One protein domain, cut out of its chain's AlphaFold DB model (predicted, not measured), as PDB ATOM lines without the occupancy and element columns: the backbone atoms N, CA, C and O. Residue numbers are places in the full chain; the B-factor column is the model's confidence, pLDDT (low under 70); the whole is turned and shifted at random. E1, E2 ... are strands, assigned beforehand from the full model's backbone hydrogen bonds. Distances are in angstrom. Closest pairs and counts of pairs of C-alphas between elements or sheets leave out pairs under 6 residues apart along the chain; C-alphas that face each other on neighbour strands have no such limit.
ATOM      1  N   THR A 528     309.378 308.462 425.737       96.44
ATOM      2  CA  THR A 528     308.406 309.209 424.909       96.44
ATOM      3  C   THR A 528     308.964 309.590 423.539       96.44
ATOM      4  O   THR A 528     308.364 310.393 422.816       96.44
ATOM      5  N   LYS A 529     310.128 309.037 423.191       97.25
ATOM      6  CA  LYS A 529     310.927 309.418 422.030       97.25
ATOM      7  C   LYS A 529     311.290 308.187 421.204       97.25
ATOM      8  O   LYS A 529     311.521 307.107 421.743       97.25
ATOM      9  N   ALA A 530     311.374 308.377 419.896       96.00
ATOM     10  CA  ALA A 530     311.965 307.424 418.968       96.00
ATOM     11  C   ALA A 530     312.989 308.124 418.071       96.00
ATOM     12  O   ALA A 530     312.966 309.349 417.921       96.00
ATOM     13  N   TYR A 531     313.890 307.344 417.480       95.31
ATOM     14  CA  TYR A 531     315.019 307.865 416.715       95.31
ATOM     15  C   TYR A 531     315.164 307.121 415.396       95.31
ATOM     16  O   TYR A 531     315.196 305.891 415.378       95.31
ATOM     17  N   ILE A 532     315.276 307.881 414.310       93.88
ATOM     18  CA  ILE A 532     315.505 307.394 412.953       93.88
ATOM     19  C   ILE A 532     316.746 308.093 412.404       93.88
ATOM     20  O   ILE A 532     316.777 309.322 412.307       93.88
ATOM     21  N   ALA A 533     317.752 307.318 412.012       91.19
ATOM     22  CA  ALA A 533     318.970 307.836 411.404       91.19
ATOM     23  C   ALA A 533     319.272 307.109 410.090       91.19
ATOM     24  O   ALA A 533     319.477 305.900 410.071       91.19
ATOM     25  N   GLU A 534     319.319 307.855 408.987       89.69
ATOM     26  CA  GLU A 534     319.810 307.345 407.707       89.69
ATOM     27  C   GLU A 534     321.340 307.241 407.745       89.69
ATOM     28  O   GLU A 534     322.038 308.229 408.015       89.69
ATOM     29  N   THR A 535     321.860 306.050 407.474       75.19
ATOM     30  CA  THR A 535     323.289 305.745 407.408       75.19
ATOM     31  C   THR A 535     323.843 306.040 406.010       75.19
ATOM     32  O   THR A 535     323.105 306.182 405.037       75.19
ATOM     33  N   GLY A 536     325.169 306.162 405.883       72.00
ATOM     34  CA  GLY A 536     325.812 306.526 404.609       72.00
ATOM     35  C   GLY A 536     325.638 305.505 403.475       72.00
ATOM     36  O   GLY A 536     325.853 305.846 402.318       72.00
ATOM     37  N   ASP A 537     325.237 304.272 403.797       71.00
ATOM     38  CA  ASP A 537     324.894 303.193 402.860       71.00
ATOM     39  C   ASP A 537     323.391 303.160 402.496       71.00
ATOM     40  O   ASP A 537     322.942 302.238 401.819       71.00
ATOM     41  N   GLY A 538     322.608 304.169 402.907       75.31
ATOM     42  CA  GLY A 538     321.185 304.313 402.570       75.31
ATOM     43  C   GLY A 538     320.232 303.467 403.421       75.31
ATOM     44  O   GLY A 538     319.031 303.431 403.144       75.31
ATOM     45  N   HIS A 539     320.743 302.787 404.451       78.69
ATOM     46  CA  HIS A 539     319.927 302.094 405.443       78.69
ATOM     47  C   HIS A 539     319.414 303.050 406.529       78.69
ATOM     48  O   HIS A 539     319.901 304.166 406.689       78.69
ATOM     49  N   PHE A 540     318.413 302.599 407.286       83.94
ATOM     50  CA  PHE A 540     317.870 303.335 408.423       83.94
ATOM     51  C   PHE A 540     318.116 302.561 409.710       83.94
ATOM     52  O   PHE A 540     317.685 301.415 409.852       83.94
ATOM     53  N   GLU A 541     318.770 303.206 410.666       83.62
ATOM     54  CA  GLU A 541     318.748 302.771 412.054       83.62
ATOM     55  C   GLU A 541     317.493 303.314 412.721       83.62
ATOM     56  O   GLU A 541     317.241 304.521 412.699       83.62
ATOM     57  N   CYS A 542     316.706 302.411 413.298       86.62
ATOM     58  CA  CYS A 542     315.458 302.746 413.964       86.62
ATOM     59  C   CYS A 542     315.520 302.277 415.414       86.62
ATOM     60  O   CYS A 542     315.824 301.112 415.677       86.62
ATOM     61  N   TYR A 543     315.219 303.186 416.336       89.69
ATOM     62  CA  TYR A 543     315.147 302.921 417.766       89.69
ATOM     63  C   TYR A 543     313.770 303.335 418.271       89.69
ATOM     64  O   TYR A 543     313.355 304.481 418.069       89.69
ATOM     65  N   ASN A 544     313.080 302.416 418.945       90.75
ATOM     66  CA  ASN A 544     311.719 302.590 419.453       90.75
ATOM     67  C   ASN A 544     310.673 302.935 418.371       90.75
ATOM     68  O   ASN A 544     309.643 303.557 418.645       90.75
ATOM     69  N   ALA A 545     310.964 302.573 417.125       90.31
ATOM     70  CA  ALA A 545     310.104 302.752 415.967       90.31
ATOM     71  C   ALA A 545     310.556 301.826 414.834       90.31
ATOM     72  O   ALA A 545     311.684 301.331 414.817       90.31
ATOM     73  N   SER A 546     309.693 301.684 413.837       89.25
ATOM     74  CA  SER A 546     310.016 301.139 412.524       89.25
ATOM     75  C   SER A 546     309.768 302.193 411.449       89.25
ATOM     76  O   SER A 546     308.973 303.120 411.637       89.25
ATOM     77  N   CYS A 547     310.439 302.065 410.306       90.12
ATOM     78  CA  CYS A 547     310.182 302.919 409.156       90.12
ATOM     79  C   CYS A 547     310.036 302.110 407.866       90.12
ATOM     80  O   CYS A 547     310.743 301.124 407.647       90.12
ATOM     81  N   THR A 548     309.145 302.563 406.991       89.38
ATOM     82  CA  THR A 548     308.902 301.989 405.667       89.38
ATOM     83  C   THR A 548     308.993 303.088 404.610       89.38
ATOM     84  O   THR A 548     308.348 304.127 404.784       89.38
ATOM     85  N   PRO A 549     309.757 302.892 403.521       85.94
ATOM     86  CA  PRO A 549     309.717 303.795 402.373       85.94
ATOM     87  C   PRO A 549     308.298 303.906 401.800       85.94
ATOM     88  O   PRO A 549     307.591 302.903 401.715       85.94
ATOM     89  N   ASP A 550     307.905 305.111 401.392       83.56
ATOM     90  CA  ASP A 550     306.624 305.402 400.736       83.56
ATOM     91  C   ASP A 550     306.867 306.352 399.554       83.56
ATOM     92  O   ASP A 550     306.955 307.572 399.717       83.56
ATOM     93  N   GLY A 551     307.099 305.782 398.368       85.00
ATOM     94  CA  GLY A 551     307.633 306.522 397.221       85.00
ATOM     95  C   GLY A 551     308.990 307.157 397.550       85.00
ATOM     96  O   GLY A 551     309.923 306.467 397.961       85.00
ATOM     97  N   GLU A 552     309.090 308.481 397.402       82.00
ATOM     98  CA  GLU A 552     310.264 309.269 397.823       82.00
ATOM     99  C   GLU A 552     310.251 309.635 399.324       82.00
ATOM    100  O   GLU A 552     311.235 310.155 399.860       82.00
ATOM    101  N   GLY A 553     309.140 309.371 400.018       90.56
ATOM    102  CA  GLY A 553     308.942 309.665 401.433       90.56
ATOM    103  C   GLY A 553     309.265 308.501 402.373       90.56
ATOM    104  O   GLY A 553     309.685 307.412 401.969       90.56
ATOM    105  N   LEU A 554     309.068 308.749 403.666       93.94
ATOM    106  CA  LEU A 554     309.244 307.784 404.744       93.94
ATOM    107  C   LEU A 554     308.020 307.789 405.659       93.94
ATOM    108  O   LEU A 554     307.637 308.834 406.179       93.94
ATOM    109  N   VAL A 555     307.451 306.616 405.919       95.88
ATOM    110  CA  VAL A 555     306.432 306.440 406.956       95.88
ATOM    111  C   VAL A 555     307.079 305.802 408.177       95.88
ATOM    112  O   VAL A 555     307.676 304.734 408.078       95.88
ATOM    113  N   VAL A 556     306.958 306.447 409.333       95.69
ATOM    114  CA  VAL A 556     307.491 305.982 410.618       95.69
ATOM    115  C   VAL A 556     306.338 305.563 411.522       95.69
ATOM    116  O   VAL A 556     305.353 306.288 411.665       95.69
ATOM    117  N   THR A 557     306.472 304.401 412.155       94.62
ATOM    118  CA  THR A 557     305.520 303.889 413.146       94.62
ATOM    119  C   THR A 557     306.265 303.673 414.463       94.62
ATOM    120  O   THR A 557     307.140 302.805 414.511       94.62
ATOM    121  N   PRO A 558     305.985 304.466 415.513       94.50
ATOM    122  CA  PRO A 558     306.528 304.228 416.846       94.50
ATOM    123  C   PRO A 558     306.177 302.839 417.387       94.50
ATOM    124  O   PRO A 558     305.113 302.305 417.080       94.50
ATOM    125  N   ALA A 559     307.062 302.277 418.209       90.69
ATOM    126  CA  ALA A 559     306.891 300.943 418.789       90.69
ATOM    127  C   ALA A 559     305.920 300.920 419.987       90.69
ATOM    128  O   ALA A 559     305.418 299.862 420.365       90.69
ATOM    129  N   GLU A 560     305.659 302.078 420.605       92.56
ATOM    130  CA  GLU A 560     304.811 302.211 421.792       92.56
ATOM    131  C   GLU A 560     303.906 303.446 421.693       92.56
ATOM    132  O   GLU A 560     304.341 304.511 421.251       92.56
ATOM    133  N   ASP A 561     302.675 303.344 422.205       92.69
ATOM    134  CA  ASP A 561     301.689 304.439 422.190       92.69
ATOM    135  C   ASP A 561     302.134 305.685 422.966       92.69
ATOM    136  O   ASP A 561     301.646 306.784 422.701       92.69
ATOM    137  N   VAL A 562     303.046 305.517 423.931       93.38
ATOM    138  CA  VAL A 562     303.591 306.596 424.769       93.38
ATOM    139  C   VAL A 562     304.601 307.481 424.018       93.38
ATOM    140  O   VAL A 562     304.953 308.563 424.493       93.38
ATOM    141  N   VAL A 563     305.068 307.057 422.839       95.75
ATOM    142  CA  VAL A 563     305.970 307.859 422.008       95.75
ATOM    143  C   VAL A 563     305.210 309.039 421.412       95.75
ATOM    144  O   VAL A 563     304.259 308.867 420.656       95.75
ATOM    145  N   ALA A 564     305.675 310.250 421.713       95.50
ATOM    146  CA  ALA A 564     305.074 311.504 421.252       95.50
ATOM    147  C   ALA A 564     306.026 312.343 420.383       95.50
ATOM    148  O   ALA A 564     305.640 313.398 419.878       95.50
ATOM    149  N   GLN A 565     307.283 311.914 420.238       96.56
ATOM    150  CA  GLN A 565     308.326 312.644 419.519       96.56
ATOM    151  C   GLN A 565     309.217 311.670 418.744       96.56
ATOM    152  O   GLN A 565     309.651 310.655 419.286       96.56
ATOM    153  N   VAL A 566     309.530 311.988 417.490       97.56
ATOM    154  CA  VAL A 566     310.464 311.217 416.661       97.56
ATOM    155  C   VAL A 566     311.566 312.135 416.156       97.56
ATOM    156  O   VAL A 566     311.294 313.115 415.465       97.56
ATOM    157  N   SER A 567     312.809 311.810 416.499       97.31
ATOM    158  CA  SER A 567     314.004 312.462 415.975       97.31
ATOM    159  C   SER A 567     314.389 311.810 414.657       97.31
ATOM    160  O   SER A 567     314.633 310.606 414.619       97.31
ATOM    161  N   VAL A 568     314.447 312.586 413.577       96.94
ATOM    162  CA  VAL A 568     314.751 312.078 412.238       96.94
ATOM    163  C   VAL A 568     315.979 312.783 411.685       96.94
ATOM    164  O   VAL A 568     315.986 314.004 411.524       96.94
ATOM    165  N   ARG A 569     317.013 312.007 411.364       95.56
ATOM    166  CA  ARG A 569     318.236 312.470 410.707       95.56
ATOM    167  C   ARG A 569     318.375 311.782 409.358       95.56
ATOM    168  O   ARG A 569     318.480 310.561 409.296       95.56
ATOM    169  N   LEU A 570     318.433 312.569 408.285       93.69
ATOM    170  CA  LEU A 570     318.543 312.074 406.911       93.69
ATOM    171  C   LEU A 570     319.824 312.578 406.228       93.69
ATOM    172  O   LEU A 570     320.416 313.580 406.632       93.69
ATOM    173  N   THR A 571     320.242 311.877 405.176       91.50
ATOM    174  CA  THR A 571     321.321 312.279 404.253       91.50
ATOM    175  C   THR A 571     320.813 313.037 403.035       91.50
ATOM    176  O   THR A 571     321.587 313.721 402.370       91.50
ATOM    177  N   ARG A 572     319.507 312.965 402.768       90.19
ATOM    178  CA  ARG A 572     318.825 313.725 401.721       90.19
ATOM    179  C   ARG A 572     317.469 314.207 402.208       90.19
ATOM    180  O   ARG A 572     316.916 313.650 403.152       90.19
ATOM    181  N   GLU A 573     316.946 315.239 401.559       94.19
ATOM    182  CA  GLU A 573     315.618 315.749 401.883       94.19
ATOM    183  C   GLU A 573     314.558 314.692 401.562       94.19
ATOM    184  O   GLU A 573     314.585 314.098 400.482       94.19
ATOM    185  N   ARG A 574     313.649 314.426 402.505       93.75
ATOM    186  CA  ARG A 574     312.508 313.523 402.297       93.75
ATOM    187  C   ARG A 574     311.277 314.034 403.036       93.75
ATOM    188  O   ARG A 574     311.380 314.624 404.115       93.75
ATOM    189  N   ALA A 575     310.105 313.748 402.477       95.38
ATOM    190  CA  ALA A 575     308.854 313.832 403.220       95.38
ATOM    191  C   ALA A 575     308.808 312.699 404.253       95.38
ATOM    192  O   ALA A 575     309.131 311.554 403.939       95.38
ATOM    193  N   VAL A 576     308.410 313.008 405.482       96.62
ATOM    194  CA  VAL A 576     308.310 312.045 406.577       96.62
ATOM    195  C   VAL A 576     306.934 312.155 407.215       96.62
ATOM    196  O   VAL A 576     306.520 313.238 407.625       96.62
ATOM    197  N   ALA A 577     306.234 311.031 407.320       96.44
ATOM    198  CA  ALA A 577     304.950 310.913 407.993       96.44
ATOM    199  C   ALA A 577     305.080 309.963 409.187       96.44
ATOM    200  O   ALA A 577     305.554 308.840 409.044       96.44
ATOM    201  N   VAL A 578     304.667 310.403 410.370       96.88
ATOM    202  CA  VAL A 578     304.746 309.631 411.611       96.88
ATOM    203  C   VAL A 578     303.344 309.273 412.089       96.88
ATOM    204  O   VAL A 578     302.508 310.154 412.299       96.88
ATOM    205  N   ARG A 579     303.102 307.976 412.290       95.88
ATOM    206  CA  ARG A 579     301.844 307.409 412.794       95.88
ATOM    207  C   ARG A 579     301.855 307.346 414.321       95.88
ATOM    208  O   ARG A 579     302.035 306.272 414.884       95.88
ATOM    209  N   PHE A 580     301.693 308.482 414.992       95.00
ATOM    210  CA  PHE A 580     301.501 308.468 416.444       95.00
ATOM    211  C   PHE A 580     300.155 307.833 416.812       95.00
ATOM    212  O   PHE A 580     299.214 307.847 416.015       95.00
ATOM    213  N   SER A 581     300.037 307.346 418.048       90.69
ATOM    214  CA  SER A 581     298.773 306.850 418.615       90.69
ATOM    215  C   SER A 581     297.664 307.914 418.586       90.69
ATOM    216  O   SER A 581     296.494 307.600 418.385       90.69
ATOM    217  N   SER A 582     298.037 309.194 418.702       87.38
ATOM    218  CA  SER A 582     297.134 310.348 418.601       87.38
ATOM    219  C   SER A 582     296.759 310.740 417.164       87.38
ATOM    220  O   SER A 582     295.979 311.671 416.976       87.38
ATOM    221  N   GLY A 583     297.351 310.108 416.147       92.06
ATOM    222  CA  GLY A 583     297.126 310.417 414.735       92.06
ATOM    223  C   GLY A 583     298.403 310.677 413.933       92.06
ATOM    224  O   GLY A 583     299.522 310.693 414.448       92.06
ATOM    225  N   MET A 584     298.228 310.890 412.630       93.81
ATOM    226  CA  MET A 584     299.334 311.123 411.701       93.81
ATOM    227  C   MET A 584     299.862 312.558 411.813       93.81
ATOM    228  O   MET A 584     299.088 313.510 411.778       93.81
ATOM    229  N   THR A 585     301.183 312.726 411.867       95.69
ATOM    230  CA  THR A 585     301.846 314.027 411.679       95.69
ATOM    231  C   THR A 585     302.880 313.914 410.570       95.69
ATOM    232  O   THR A 585     303.680 312.984 410.577       95.69
ATOM    233  N   ALA A 586     302.879 314.846 409.620       93.06
ATOM    234  CA  ALA A 586     303.817 314.852 408.503       93.06
ATOM    235  C   ALA A 586     304.668 316.125 408.484       93.06
ATOM    236  O   ALA A 586     304.238 317.182 408.944       93.06
ATOM    237  N   GLY A 587     305.869 316.021 407.926       92.25
ATOM    238  CA  GLY A 587     306.773 317.142 407.710       92.25
ATOM    239  C   GLY A 587     307.866 316.799 406.705       92.25
ATOM    240  O   GLY A 587     308.047 315.642 406.333       92.25
ATOM    241  N   THR A 588     308.611 317.809 406.270       93.94
ATOM    242  CA  THR A 588     309.801 317.620 405.433       93.94
ATOM    243  C   THR A 588     311.039 317.682 406.314       93.94
ATOM    244  O   THR A 588     311.192 318.614 407.104       93.94
ATOM    245  N   VAL A 589     311.925 316.698 406.179       94.56
ATOM    246  CA  VAL A 589     313.194 316.652 406.912       94.56
ATOM    247  C   VAL A 589     314.329 316.896 405.931       94.56
ATOM    248  O   VAL A 589     314.516 316.130 404.988       94.56
ATOM    249  N   THR A 590     315.079 317.971 406.160       92.81
ATOM    250  CA  THR A 590     316.281 318.315 405.397       92.81
ATOM    251  C   THR A 590     317.501 317.551 405.921       92.81
ATOM    252  O   THR A 590     317.527 317.144 407.087       92.81
ATOM    253  N   PRO A 591     318.530 317.335 405.085       91.44
ATOM    254  CA  PRO A 591     319.737 316.644 405.515       91.44
ATOM    255  C   PRO A 591     320.542 317.455 406.539       91.44
ATOM    256  O   PRO A 591     320.577 318.684 406.487       91.44
ATOM    257  N   GLY A 592     321.235 316.760 407.447       87.88
ATOM    258  CA  GLY A 592     322.113 317.377 408.448       87.88
ATOM    259  C   GLY A 592     321.740 317.018 409.885       87.88
ATOM    260  O   GLY A 592     321.769 315.842 410.250       87.88
ATOM    261  N   LYS A 593     321.451 318.034 410.710       91.19
ATOM    262  CA  LYS A 593     321.067 317.858 412.122       91.19
ATOM    263  C   LYS A 593     319.684 317.196 412.231       91.19
ATOM    264  O   LYS A 593     318.830 317.459 411.381       91.19
ATOM    265  N   PRO A 594     319.441 316.368 413.261       94.50
ATOM    266  CA  PRO A 594     318.151 315.726 413.455       94.50
ATOM    267  C   PRO A 594     317.030 316.754 413.605       94.50
ATOM    268  O   PRO A 594     317.199 317.806 414.225       94.50
ATOM    269  N   ARG A 595     315.859 316.424 413.064       94.94
ATOM    270  CA  ARG A 595     314.631 317.205 413.222       94.94
ATOM    271  C   ARG A 595     313.599 316.403 413.997       94.94
ATOM    272  O   ARG A 595     313.393 315.222 413.735       94.94
ATOM    273  N   TRP A 596     312.958 317.064 414.953       95.31
ATOM    274  CA  TRP A 596     311.887 316.482 415.750       95.31
ATOM    275  C   TRP A 596     310.548 316.627 415.024       95.31
ATOM    276  O   TRP A 596     310.136 317.737 414.689       95.31
ATOM    277  N   ILE A 597     309.862 315.507 414.812       95.88
ATOM    278  CA  ILE A 597     308.445 315.463 414.446       95.88
ATOM    279  C   ILE A 597     307.683 315.070 415.709       95.88
ATOM    280  O   ILE A 597     308.012 314.066 416.338       95.88
TER     281      ILE A 597
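This is residues 528 to 597 of the 626 residues of an uncharacterized protein of uncultured Clostridium sp (UniProt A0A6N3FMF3). This is a small two-layer sandwich: the sheet E3 E4 E6 E7, strongly twisted, covers the sheet E2 E1 E5 E8, with the strands of the two slightly crossed. The chain changes sheet four times, at the links E2 to E3, E4 to E5, E5 to E6 and E7 to E8. The 70 printed residues include eight named strands, E1 to E8 in order, and no named helix; the class is all strand and both sheets are mixed. The whole is compact, radius of gyration of the C-alphas 10.8 A, with an elongated outline of 30 by 19 by 19 A.

Start at E6, residues 574 to 580, and E7, residues 583 to 589, an antiparallel hairpin with N 576 and O 587 2.8 A apart. E4, residues 553 to 558, is parallel to E6, N 554 to O 575 2.8 A, and forms a hairpin with edge strand E3, residues 545 to 550, N 548 to O 555 2.8 A. In the other sheet, find E1, residues 529 to 534, parallel to E5, residues 565 to 569, N 532 to O 567 2.8 A. E2, residues 540 to 543, makes a hairpin with E1, N 541 to O 533 2.8 A; E8, residues 595 to 597, is antiparallel to E5, N 568 to O 595 2.8 A. The facing parts of the sheets are 9.1 A centre to centre, their strands at 24 degrees.

Find C-alpha 529 at (310.927, 309.418, 422.030), where E1 begins its 17.0 A; E6 spans 18.6 A and E7 18.9 A. E8 ends at C-alpha 597, (308.445, 315.463, 414.446).

The farthest C-alphas, Asp 537 and Ser 582, are 32.7 A apart. The printed part has no cut, no link is long, and no printed residue is under 70 in pLDDT.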